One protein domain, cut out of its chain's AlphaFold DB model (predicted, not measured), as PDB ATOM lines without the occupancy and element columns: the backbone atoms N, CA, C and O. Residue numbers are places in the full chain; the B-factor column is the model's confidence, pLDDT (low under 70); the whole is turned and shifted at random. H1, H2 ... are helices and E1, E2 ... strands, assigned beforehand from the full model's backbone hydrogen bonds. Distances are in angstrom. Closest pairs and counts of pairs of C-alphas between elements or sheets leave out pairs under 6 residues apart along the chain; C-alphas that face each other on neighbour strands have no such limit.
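AT A GLANCE: This is residues 189 to 273 of the 276 residues of the protein "CHRD domain-containing protein" of Candidatus Hydrogenedentes bacterium (UniProt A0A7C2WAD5). Two helices, H1 and H2, lie side by side and run opposite ways in the middle, and each has a small two-stranded hairpin at its outer side, E1 and E2 by H1 and E3 and E4 by H2, so that the two hairpins sit toward opposite ends of the long axis. A long link, residues 219 to 242, runs from the first hairpin to H2 without a named element. The printed part has 85 residues, with two named helices and four named strands in the order H1, E1, E2, H2, E3, E4, and each two-stranded sheet is antiparallel. The class is mixed, helices and strands, although the named elements hold 36 residues, under half of those printed. The whole is compact, with a radius of gyration of the C-alphas of 12.9 A and spans of 35 by 25 by 23 A.

HOW THE PARTS SIT: Start with H1, residues 189 to 199, and look across to H2, residues 243 to 255. They touch, with the closest C-alphas, those of Ile 195 and Leu 246, 7.0 A apart, and their lines stand at a shallow tilt of 13 degrees, opposite ways. After H1 look for the hairpin of E1, residues 203 to 205, and E2, residues 216 to 218, where N 204 and O 217 are within hydrogen-bond range at 3.0 A. The closest C-alphas of H1 and E2 are those of Phe 197 and Pro 218, 5.0 A apart. Beyond H2 look for the hairpin of E3, residues 258 to 260, and E4, residues 270 to 272, where N 271 and O 259 are within hydrogen-bond range at 2.8 A. The closest C-alphas of H2 and E4 are those of Phe 252 and Val 272, 5.6 A apart. E1 and E2 are each apart from E3 and E4. In H1 and H2 every O i to N i+4 pair is within hydrogen-bond range.

IN THESE COORDINATES: Find C-alpha 189 at (-14.793, -17.874, 30.429); from there H1 runs 15.1 A to C-alpha 199. E1 measures 7.2 A and E2 6.9 A from first to last C-alpha. Find C-alpha 243 at (-24.376, -33.141, 25.850), where H2 begins its 18.3 A. E3 measures 7.1 A, and E4, 7.0 A, ends at C-alpha 272 at (-9.856, -35.102, 35.937).

THE WHOLE: The two C-alphas farthest apart are those of Ala 223 and Gly 273, 36.5 A. The printed part has no cut, and the link from E2 to H2 is long. The mean pLDDT of the printed part is 93.1, and no printed residue is under 70.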
ATOM      1  N   SER A 189     -14.805 -18.389  31.808       94.81
ATOM      2  CA  SER A 189     -14.793 -17.874  30.429       94.81
ATOM      3  C   SER A 189     -14.565 -18.979  29.397       94.81
ATOM      4  O   SER A 189     -15.259 -19.023  28.383       94.81
ATOM      5  N   GLU A 190     -13.657 -19.906  29.684       96.94
ATOM      6  CA  GLU A 190     -13.352 -21.061  28.837       96.94
ATOM      7  C   GLU A 190     -14.519 -22.045  28.766       96.94
ATOM      8  O   GLU A 190     -14.908 -22.494  27.688       96.94
ATOM      9  N   LEU A 191     -15.159 -22.322  29.904       97.56
ATOM     10  CA  LEU A 191     -16.349 -23.165  29.934       97.56
ATOM     11  C   LEU A 191     -17.510 -22.531  29.154       97.56
ATOM     12  O   LEU A 191     -18.164 -23.202  28.351       97.56
ATOM     13  N   LEU A 192     -17.762 -21.234  29.354       95.75
ATOM     14  CA  LEU A 192     -18.805 -20.503  28.629       95.75
ATOM     15  C   LEU A 192     -18.576 -20.543  27.115       95.75
ATOM     16  O   LEU A 192     -19.544 -20.587  26.351       95.75
ATOM     17  N   ARG A 193     -17.313 -20.583  26.682       95.94
ATOM     18  CA  ARG A 193     -16.965 -20.712  25.271       95.94
ATOM     19  C   ARG A 193     -17.421 -22.048  24.681       95.94
ATOM     20  O   ARG A 193     -18.085 -22.051  23.646       95.94
ATOM     21  N   VAL A 194     -17.187 -23.162  25.371       97.25
ATOM     22  CA  VAL A 194     -17.665 -24.487  24.927       97.25
ATOM     23  C   VAL A 194     -19.198 -24.578  24.969       97.25
ATOM     24  O   VAL A 194     -19.820 -25.094  24.037       97.25
ATOM     25  N   ILE A 195     -19.832 -24.003  25.999       97.06
ATOM     26  CA  ILE A 195     -21.300 -23.914  26.106       97.06
ATOM     27  C   ILE A 195     -21.895 -23.148  24.913       97.06
ATOM     28  O   ILE A 195     -22.967 -23.499  24.415       97.06
ATOM     29  N   GLN A 196     -21.207 -22.122  24.412       97.12
ATOM     30  CA  GLN A 196     -21.658 -21.370  23.244       97.12
ATOM     31  C   GLN A 196     -21.711 -22.233  21.976       97.12
ATOM     32  O   GLN A 196     -22.670 -22.112  21.209       97.12
ATOM     33  N   PHE A 197     -20.730 -23.113  21.757       97.88
ATOM     34  CA  PHE A 197     -20.732 -24.060  20.634       97.88
ATOM     35  C   PHE A 197     -21.888 -25.054  20.741       97.88
ATOM     36  O   PHE A 197     -22.624 -25.250  19.771       97.88
ATOM     37  N   TYR A 198     -22.100 -25.608  21.939       97.50
ATOM     38  CA  TYR A 198     -23.229 -26.493  22.232       97.50
ATOM     39  C   TYR A 198     -24.575 -25.814  21.926       97.50
ATOM     40  O   TYR A 198     -25.371 -26.320  21.134       97.50
ATOM     41  N   ASN A 199     -24.801 -24.613  22.468       95.25
ATOM     42  CA  ASN A 199     -26.048 -23.862  22.281       95.25
ATOM     43  C   ASN A 199     -26.273 -23.413  20.830       95.25
ATOM     44  O   ASN A 199     -27.413 -23.234  20.402       95.25
ATOM     45  N   SER A 200     -25.192 -23.243  20.066       95.88
ATOM     46  CA  SER A 200     -25.243 -22.892  18.641       95.88
ATOM     47  C   SER A 200     -25.420 -24.118  17.734       95.88
ATOM     48  O   SER A 200     -25.499 -23.973  16.513       95.88
ATOM     49  N   GLY A 201     -25.501 -25.323  18.316       94.94
ATOM     50  CA  GLY A 201     -25.680 -26.589  17.606       94.94
ATOM     51  C   GLY A 201     -24.460 -27.035  16.800       94.94
ATOM     52  O   GLY A 201     -24.610 -27.837  15.880       94.94
ATOM     53  N   GLY A 202     -23.276 -26.506  17.105       96.44
ATOM     54  CA  GLY A 202     -22.020 -26.829  16.437       96.44
ATOM     55  C   GLY A 202     -21.050 -25.660  16.388       96.44
ATOM     56  O   GLY A 202     -21.331 -24.571  16.896       96.44
ATOM     57  N   TYR A 203     -19.907 -25.901  15.764       97.94
ATOM     58  CA  TYR A 203     -18.850 -24.919  15.563       97.94
ATOM     59  C   TYR A 203     -18.152 -25.159  14.218       97.94
ATOM     60  O   TYR A 203     -18.387 -26.155  13.526       97.94
ATOM     61  N   HIS A 204     -17.320 -24.210  13.820       97.25
ATOM     62  CA  HIS A 204     -16.457 -24.305  12.648       97.25
ATOM     63  C   HIS A 204     -15.188 -23.487  12.880       97.25
ATOM     64  O   HIS A 204     -15.084 -22.760  13.869       97.25
ATOM     65  N   CYS A 205     -14.221 -23.617  11.984       97.12
ATOM     66  CA  CYS A 205     -12.982 -22.855  12.033       97.12
ATOM     67  C   CYS A 205     -13.248 -21.367  11.788       97.12
ATOM     68  O   CYS A 205     -14.047 -21.005  10.919       97.12
ATOM     69  N   ALA A 206     -12.542 -20.511  12.518       95.81
ATOM     70  CA  ALA A 206     -12.436 -19.102  12.189       95.81
ATOM     71  C   ALA A 206     -11.630 -18.916  10.892       95.81
ATOM     72  O   ALA A 206     -10.646 -19.614  10.647       95.81
ATOM     73  N   ASP A 207     -12.064 -17.973  10.058       92.88
ATOM     74  CA  ASP A 207     -11.393 -17.598   8.814       92.88
ATOM     75  C   ASP A 207     -11.392 -16.061   8.688       92.88
ATOM     76  O   ASP A 207     -12.457 -15.467   8.467       92.88
ATOM     77  N   PRO A 208     -10.238 -15.397   8.880       92.31
ATOM     78  CA  PRO A 208      -8.933 -15.996   9.177       92.31
ATOM     79  C   PRO A 208      -8.869 -16.605  10.602       92.31
ATOM     80  O   PRO A 208      -9.696 -16.254  11.448       92.31
ATOM     81  N   PRO A 209      -7.916 -17.513  10.900       86.00
ATOM     82  CA  PRO A 209      -7.844 -18.208  12.194       86.00
ATOM     83  C   PRO A 209      -7.686 -17.298  13.418       86.00
ATOM     84  O   PRO A 209      -8.038 -17.692  14.520       86.00
ATOM     85  N   ASP A 210      -7.173 -16.084  13.241       88.94
ATOM     86  CA  ASP A 210      -6.998 -15.066  14.281       88.94
ATOM     87  C   ASP A 210      -8.237 -14.171  14.477       88.94
ATOM     88  O   ASP A 210      -8.213 -13.241  15.284       88.94
ATOM     89  N   ALA A 211      -9.342 -14.444  13.770       90.62
ATOM     90  CA  ALA A 211     -10.595 -13.713  13.949       90.62
ATOM     91  C   ALA A 211     -11.246 -13.961  15.323       90.62
ATOM     92  O   ALA A 211     -12.081 -13.165  15.763       90.62
ATOM     93  N   THR A 212     -10.877 -15.047  16.002       91.06
ATOM     94  CA  THR A 212     -11.263 -15.348  17.382       91.06
ATOM     95  C   THR A 212     -10.042 -15.806  18.172       91.06
ATOM     96  O   THR A 212      -9.069 -16.286  17.601       91.06
ATOM     97  N   GLU A 213     -10.085 -15.639  19.495       88.44
ATOM     98  CA  GLU A 213      -8.974 -15.993  20.392       88.44
ATOM     99  C   GLU A 213      -8.597 -17.480  20.309       88.44
ATOM    100  O   GLU A 213      -7.419 -17.824  20.338       88.44
ATOM    101  N   ASP A 214      -9.596 -18.345  20.137       90.56
ATOM    102  CA  ASP A 214      -9.454 -19.801  20.100       90.56
ATOM    103  C   ASP A 214      -9.488 -20.394  18.682       90.56
ATOM    104  O   ASP A 214      -9.402 -21.609  18.523       90.56
ATOM    105  N   GLY A 215      -9.637 -19.565  17.647       93.50
ATOM    106  CA  GLY A 215      -9.683 -20.009  16.255       93.50
ATOM    107  C   GLY A 215     -10.973 -20.716  15.827       93.50
ATOM    108  O   GLY A 215     -11.008 -21.301  14.742       93.50
ATOM    109  N   TYR A 216     -12.049 -20.644  16.618       96.38
ATOM    110  CA  TYR A 216     -13.351 -21.229  16.268       96.38
ATOM    111  C   TYR A 216     -14.474 -20.193  16.199       96.38
ATOM    112  O   TYR A 216     -14.410 -19.111  16.779       96.38
ATOM    113  N   VAL A 217     -15.565 -20.533  15.520       96.75
ATOM    114  CA  VAL A 217     -16.783 -19.720  15.438       96.75
ATOM    115  C   VAL A 217     -18.001 -20.590  15.770       96.75
ATOM    116  O   VAL A 217     -18.103 -21.714  15.271       96.75
ATOM    117  N   PRO A 218     -18.950 -20.103  16.594       97.19
ATOM    118  CA  PRO A 218     -20.177 -20.837  16.882       97.19
ATOM    119  C   PRO A 218     -21.075 -21.002  15.654       97.19
ATOM    120  O   PRO A 218     -21.217 -20.100  14.827       97.19
ATOM    121  N   GLY A 219     -21.756 -22.142  15.590       95.25
ATOM    122  CA  GLY A 219     -22.628 -22.537  14.491       95.25
ATOM    123  C   GLY A 219     -21.931 -23.477  13.511       95.25
ATOM    124  O   GLY A 219     -20.709 -23.512  13.408       95.25
ATOM    125  N   GLN A 220     -22.715 -24.260  12.777       95.25
ATOM    126  CA  GLN A 220     -22.176 -25.187  11.784       95.25
ATOM    127  C   GLN A 220     -21.824 -24.462  10.484       95.25
ATOM    128  O   GLN A 220     -22.658 -23.755   9.913       95.25
ATOM    129  N   ASN A 221     -20.634 -24.735   9.955       95.69
ATOM    130  CA  ASN A 221     -20.284 -24.388   8.585       95.69
ATOM    131  C   ASN A 221     -19.407 -25.482   7.956       95.69
ATOM    132  O   ASN A 221     -18.188 -25.428   8.084       95.69
ATOM    133  N   PRO A 222     -19.993 -26.450   7.226       94.62
ATOM    134  CA  PRO A 222     -19.238 -27.542   6.605       94.62
ATOM    135  C   PRO A 222     -18.187 -27.107   5.574       94.62
ATOM    136  O   PRO A 222     -17.393 -27.931   5.138       94.62
ATOM    137  N   ALA A 223     -18.208 -25.846   5.129       95.75
ATOM    138  CA  ALA A 223     -17.201 -25.303   4.221       95.75
ATOM    139  C   ALA A 223     -15.951 -24.768   4.947       95.75
ATOM    140  O   ALA A 223     -15.008 -24.378   4.272       95.75
ATOM    141  N   GLN A 224     -15.962 -24.708   6.283       93.88
ATOM    142  CA  GLN A 224     -14.888 -24.152   7.114       93.88
ATOM    143  C   GLN A 224     -14.540 -25.126   8.251       93.88
ATOM    144  O   GLN A 224     -14.645 -24.801   9.427       93.88
ATOM    145  N   GLN A 225     -14.179 -26.357   7.889       94.31
ATOM    146  CA  GLN A 225     -13.889 -27.469   8.809       94.31
ATOM    147  C   GLN A 225     -12.515 -28.094   8.514       94.31
ATOM    148  O   GLN A 225     -12.326 -29.305   8.611       94.31
ATOM    149  N   ASP A 226     -11.564 -27.250   8.111       90.38
ATOM    150  CA  ASP A 226     -10.234 -27.668   7.644       90.38
ATOM    151  C   ASP A 226      -9.138 -27.507   8.722       90.38
ATOM    152  O   ASP A 226      -7.978 -27.840   8.485       90.38
ATOM    153  N   CYS A 227      -9.493 -26.997   9.905       91.88
ATOM    154  CA  CYS A 227      -8.620 -26.882  11.074       91.88
ATOM    155  C   CYS A 227      -8.720 -28.119  11.981       91.88
ATOM    156  O   CYS A 227      -9.576 -28.987  11.794       91.88
ATOM    157  N   THR A 228      -7.847 -28.192  12.986       93.38
ATOM    158  CA  THR A 228      -7.948 -29.197  14.049       93.38
ATOM    159  C   THR A 228      -9.301 -29.065  14.756       93.38
ATOM    160  O   THR A 228      -9.638 -27.961  15.175       93.38
ATOM    161  N   PRO A 229     -10.091 -30.142  14.897       93.81
ATOM    162  CA  PRO A 229     -11.329 -30.094  15.667       93.81
ATOM    163  C   PRO A 229     -11.066 -29.821  17.149       93.81
ATOM    164  O   PRO A 229     -10.023 -30.189  17.695       93.81
ATOM    165  N   HIS A 230     -12.037 -29.204  17.813       95.19
ATOM    166  CA  HIS A 230     -11.951 -28.891  19.233       95.19
ATOM    167  C   HIS A 230     -11.865 -30.191  20.058       95.19
ATOM    168  O   HIS A 230     -12.598 -31.138  19.793       95.19
ATOM    169  N   ALA A 231     -11.023 -30.245  21.093       95.44
ATOM    170  CA  ALA A 231     -10.798 -31.435  21.925       95.44
ATOM    171  C   ALA A 231     -12.068 -31.941  22.635       95.44
ATOM    172  O   ALA A 231     -12.178 -33.120  22.954       95.44
ATOM    173  N   SER A 232     -13.047 -31.060  22.849       95.69
ATOM    174  CA  SER A 232     -14.366 -31.450  23.369       95.69
ATOM    175  C   SER A 232     -15.222 -32.219  22.365       95.69
ATOM    176  O   SER A 232     -16.179 -32.842  22.782       95.69
ATOM    177  N   ASP A 233     -14.913 -32.183  21.073       96.06
ATOM    178  CA  ASP A 233     -15.586 -32.946  20.017       96.06
ATOM    179  C   ASP A 233     -14.773 -34.211  19.717       96.06
ATOM    180  O   ASP A 233     -13.965 -34.268  18.779       96.06
ATOM    181  N   TYR A 234     -14.907 -35.205  20.589       90.94
ATOM    182  CA  TYR A 234     -14.044 -36.383  20.592       90.94
ATOM    183  C   TYR A 234     -14.769 -37.659  20.155       90.94
ATOM    184  O   TYR A 234     -14.103 -38.576  19.664       90.94
ATOM    185  N   ASN A 235     -16.103 -37.767  20.285       86.62
ATOM    186  CA  ASN A 235     -16.795 -39.017  19.946       86.62
ATOM    187  C   ASN A 235     -18.318 -38.889  19.684       86.62
ATOM    188  O   ASN A 235     -19.112 -38.924  20.626       86.62
ATOM    189  N   PRO A 236     -18.774 -38.929  18.415       93.56
ATOM    190  CA  PRO A 236     -17.983 -38.891  17.189       93.56
ATOM    191  C   PRO A 236     -17.548 -37.460  16.868       93.56
ATOM    192  O   PRO A 236     -18.393 -36.577  16.854       93.56
ATOM    193  N   GLN A 237     -16.287 -37.286  16.468       92.75
ATOM    194  CA  GLN A 237     -15.762 -36.000  16.009       92.75
ATOM    195  C   GLN A 237     -16.507 -35.512  14.754       92.75
ATOM    196  O   GLN A 237     -16.269 -36.002  13.643       92.75
ATOM    197  N   ASN A 238     -17.481 -34.621  14.936       95.62
ATOM    198  CA  ASN A 238     -18.482 -34.284  13.918       95.62
ATOM    199  C   ASN A 238     -18.827 -32.785  13.840       95.62
ATOM    200  O   ASN A 238     -19.796 -32.421  13.165       95.62
ATOM    201  N   TRP A 239     -18.026 -31.936  14.479       97.25
ATOM    202  CA  TRP A 239     -18.174 -30.483  14.586       97.25
ATOM    203  C   TRP A 239     -19.396 -30.026  15.391       97.25
ATOM    204  O   TRP A 239     -19.854 -28.882  15.273       97.25
ATOM    205  N   VAL A 240     -19.935 -30.917  16.226       97.19
ATOM    206  CA  VAL A 240     -21.047 -30.660  17.137       97.19
ATOM    207  C   VAL A 240     -20.694 -31.184  18.517       97.19
ATOM    208  O   VAL A 240     -20.575 -32.382  18.715       97.19
ATOM    209  N   ILE A 241     -20.635 -30.282  19.497       97.00
ATOM    210  CA  ILE A 241     -20.503 -30.678  20.898       97.00
ATOM    211  C   ILE A 241     -21.833 -31.282  21.352       97.00
ATOM    212  O   ILE A 241     -22.858 -30.598  21.382       97.00
ATOM    213  N   SER A 242     -21.834 -32.567  21.678       96.50
ATOM    214  CA  SER A 242     -22.963 -33.264  22.291       96.50
ATOM    215  C   SER A 242     -23.088 -32.940  23.784       96.50
ATOM    216  O   SER A 242     -22.196 -32.360  24.402       96.50
ATOM    217  N   LEU A 243     -24.207 -33.330  24.406       95.56
ATOM    218  CA  LEU A 243     -24.376 -33.141  25.850       95.56
ATOM    219  C   LEU A 243     -23.319 -33.921  26.649       95.56
ATOM    220  O   LEU A 243     -22.765 -33.384  27.600       95.56
ATOM    221  N   SER A 244     -23.008 -35.159  26.252       94.00
ATOM    222  CA  SER A 244     -21.967 -35.976  26.893       94.00
ATOM    223  C   SER A 244     -20.590 -35.316  26.826       94.00
ATOM    224  O   SER A 244     -19.868 -35.292  27.820       94.00
ATOM    225  N   GLU A 245     -20.262 -34.719  25.686       96.81
ATOM    226  CA  GLU A 245     -19.012 -33.994  25.463       96.81
ATOM    227  C   GLU A 245     -18.944 -32.687  26.264       96.81
ATOM    228  O   GLU A 245     -17.918 -32.371  26.865       96.81
ATOM    229  N   LEU A 246     -20.052 -31.948  26.359       97.44
ATOM    230  CA  LEU A 246     -20.119 -30.756  27.203       97.44
ATOM    231  C   LEU A 246     -19.954 -31.107  28.690       97.44
ATOM    232  O   LEU A 246     -19.198 -30.449  29.408       97.44
ATOM    233  N   LEU A 247     -20.634 -32.159  29.156       95.56
ATOM    234  CA  LEU A 247     -20.517 -32.635  30.535       95.56
ATOM    235  C   LEU A 247     -19.073 -33.013  30.879       95.56
ATOM    236  O   LEU A 247     -18.656 -32.827  32.022       95.56
ATOM    237  N   ARG A 248     -18.292 -33.480  29.902       94.25
ATOM    238  CA  ARG A 248     -16.876 -33.792  30.089       94.25
ATOM    239  C   ARG A 248     -16.050 -32.564  30.472       94.25
ATOM    240  O   ARG A 248     -15.304 -32.612  31.446       94.25
ATOM    241  N   VAL A 249     -16.243 -31.440  29.784       95.19
ATOM    242  CA  VAL A 249     -15.551 -30.181  30.110       95.19
ATOM    243  C   VAL A 249     -16.011 -29.618  31.456       95.19
ATOM    244  O   VAL A 249     -15.196 -29.136  32.243       95.19
ATOM    245  N   ILE A 250     -17.305 -29.740  31.769       96.19
ATOM    246  CA  ILE A 250     -17.860 -29.328  33.068       96.19
ATOM    247  C   ILE A 250     -17.215 -30.114  34.222       96.19
ATOM    248  O   ILE A 250     -16.969 -29.552  35.290       96.19
ATOM    249  N   GLN A 251     -16.881 -31.394  34.022       95.00
ATOM    250  CA  GLN A 251     -16.151 -32.175  35.027       95.00
ATOM    251  C   GLN A 251     -14.763 -31.587  35.315       95.00
ATOM    252  O   GLN A 251     -14.380 -31.516  36.482       95.00
ATOM    253  N   PHE A 252     -14.025 -31.138  34.293       95.62
ATOM    254  CA  PHE A 252     -12.720 -30.486  34.481       95.62
ATOM    255  C   PHE A 252     -12.845 -29.173  35.252       95.62
ATOM    256  O   PHE A 252     -12.093 -28.945  36.202       95.62
ATOM    257  N   TYR A 253     -13.835 -28.351  34.889       95.88
ATOM    258  CA  TYR A 253     -14.149 -27.104  35.585       95.88
ATOM    259  C   TYR A 253     -14.451 -27.352  37.073       95.88
ATOM    260  O   TYR A 253     -13.808 -26.773  37.947       95.88
ATOM    261  N   ASN A 254     -15.360 -28.284  37.377       94.12
ATOM    262  CA  ASN A 254     -15.770 -28.584  38.754       94.12
ATOM    263  C   ASN A 254     -14.658 -29.227  39.594       94.12
ATOM    264  O   ASN A 254     -14.608 -29.031  40.809       94.12
ATOM    265  N   ALA A 255     -13.759 -29.990  38.972       92.62
ATOM    266  CA  ALA A 255     -12.592 -30.546  39.650       92.62
ATOM    267  C   ALA A 255     -11.476 -29.518  39.881       92.62
ATOM    268  O   ALA A 255     -10.544 -29.783  40.643       92.62
ATOM    269  N   GLY A 256     -11.562 -28.353  39.233       92.88
ATOM    270  CA  GLY A 256     -10.574 -27.285  39.317       92.88
ATOM    271  C   GLY A 256      -9.264 -27.588  38.592       92.88
ATOM    272  O   GLY A 256      -8.281 -26.899  38.864       92.88
ATOM    273  N   GLY A 257      -9.232 -28.601  37.720       93.19
ATOM    274  CA  GLY A 257      -8.050 -28.999  36.961       93.19
ATOM    275  C   GLY A 257      -8.249 -30.258  36.115       93.19
ATOM    276  O   GLY A 257      -9.174 -31.045  36.351       93.19
ATOM    277  N   TYR A 258      -7.365 -30.449  35.140       94.62
ATOM    278  CA  TYR A 258      -7.265 -31.653  34.317       94.62
ATOM    279  C   TYR A 258      -5.800 -31.940  33.942       94.62
ATOM    280  O   TYR A 258      -4.924 -31.088  34.089       94.62
ATOM    281  N   TYR A 259      -5.519 -33.139  33.434       91.81
ATOM    282  CA  TYR A 259      -4.208 -33.478  32.871       91.81
ATOM    283  C   TYR A 259      -4.327 -34.443  31.694       91.81
ATOM    284  O   TYR A 259      -5.256 -35.248  31.631       91.81
ATOM    285  N   ALA A 260      -3.382 -34.383  30.757       91.31
ATOM    286  CA  ALA A 260      -3.307 -35.335  29.654       91.31
ATOM    287  C   ALA A 260      -2.976 -36.749  30.167       91.31
ATOM    288  O   ALA A 260      -1.987 -36.962  30.872       91.31
ATOM    289  N   CYS A 261      -3.794 -37.732  29.796       88.88
ATOM    290  CA  CYS A 261      -3.657 -39.131  30.201       88.88
ATOM    291  C   CYS A 261      -4.011 -40.121  29.064       88.88
ATOM    292  O   CYS A 261      -4.791 -41.058  29.260       88.88
ATOM    293  N   PRO A 262      -3.391 -40.017  27.871       82.19
ATOM    294  CA  PRO A 262      -3.764 -40.811  26.689       82.19
ATOM    295  C   PRO A 262      -3.635 -42.340  26.868       82.19
ATOM    296  O   PRO A 262      -4.118 -43.111  26.043       82.19
ATOM    297  N   GLY A 263      -2.973 -42.803  27.935       74.56
ATOM    298  CA  GLY A 263      -2.813 -44.218  28.275       74.56
ATOM    299  C   GLY A 263      -3.814 -44.771  29.297       74.56
ATOM    300  O   GLY A 263      -3.786 -45.975  29.548       74.56
ATOM    301  N   GLU A 264      -4.674 -43.937  29.892       78.50
ATOM    302  CA  GLU A 264      -5.566 -44.341  30.997       78.50
ATOM    303  C   GLU A 264      -6.982 -44.730  30.542       78.50
ATOM    304  O   GLU A 264      -7.824 -45.101  31.357       78.50
ATOM    305  N   GLY A 265      -7.223 -44.752  29.228       75.25
ATOM    306  CA  GLY A 265      -8.462 -45.267  28.642       75.25
ATOM    307  C   GLY A 265      -9.651 -44.311  28.734       75.25
ATOM    308  O   GLY A 265     -10.788 -44.765  28.610       75.25
ATOM    309  N   THR A 266      -9.403 -43.017  28.944       82.81
ATOM    310  CA  THR A 266     -10.422 -41.980  28.769       82.81
ATOM    311  C   THR A 266     -10.688 -41.757  27.283       82.81
ATOM    312  O   THR A 266      -9.803 -41.927  26.443       82.81
ATOM    313  N   GLU A 267     -11.935 -41.440  26.941       81.50
ATOM    314  CA  GLU A 267     -12.375 -41.320  25.544       81.50
ATOM    315  C   GLU A 267     -11.738 -40.123  24.827       81.50
ATOM    316  O   GLU A 267     -11.534 -40.167  23.617       81.50
ATOM    317  N   ASP A 268     -11.394 -39.087  25.589       86.75
ATOM    318  CA  ASP A 268     -10.827 -37.818  25.139       86.75
ATOM    319  C   ASP A 268      -9.313 -37.707  25.385       86.75
ATOM    320  O   ASP A 268      -8.690 -36.725  24.994       86.75
ATOM    321  N   GLY A 269      -8.703 -38.701  26.038       89.50
ATOM    322  CA  GLY A 269      -7.284 -38.687  26.387       89.50
ATOM    323  C   GLY A 269      -6.914 -37.735  27.529       89.50
ATOM    324  O   GLY A 269      -5.724 -37.566  27.796       89.50
ATOM    325  N   PHE A 270      -7.893 -37.156  28.233       92.56
ATOM    326  CA  PHE A 270      -7.681 -36.288  29.396       92.56
ATOM    327  C   PHE A 270      -8.244 -36.919  30.666       92.56
ATOM    328  O   PHE A 270      -9.141 -37.755  30.614       92.56
ATOM    329  N   CYS A 271      -7.715 -36.538  31.822       91.50
ATOM    330  CA  CYS A 271      -8.117 -37.020  33.138       91.50
ATOM    331  C   CYS A 271      -8.466 -35.846  34.043       91.50
ATOM    332  O   CYS A 271      -7.993 -34.728  33.862       91.50
ATOM    333  N   VAL A 272      -9.336 -36.111  35.013       92.56
ATOM    334  CA  VAL A 272      -9.856 -35.102  35.937       92.56
ATOM    335  C   VAL A 272      -8.863 -34.877  37.080       92.56
ATOM    336  O   VAL A 272      -8.364 -35.841  37.656       92.56
ATOM    337  N   GLY A 273      -8.638 -33.617  37.457       88.75
ATOM    338  CA  GLY A 273      -7.778 -33.229  38.574       88.75
ATOM    339  C   GLY A 273      -6.337 -32.931  38.161       88.75
ATOM    340  O   GLY A 273      -6.066 -32.576  37.022       88.75
TER     341      GLY A 273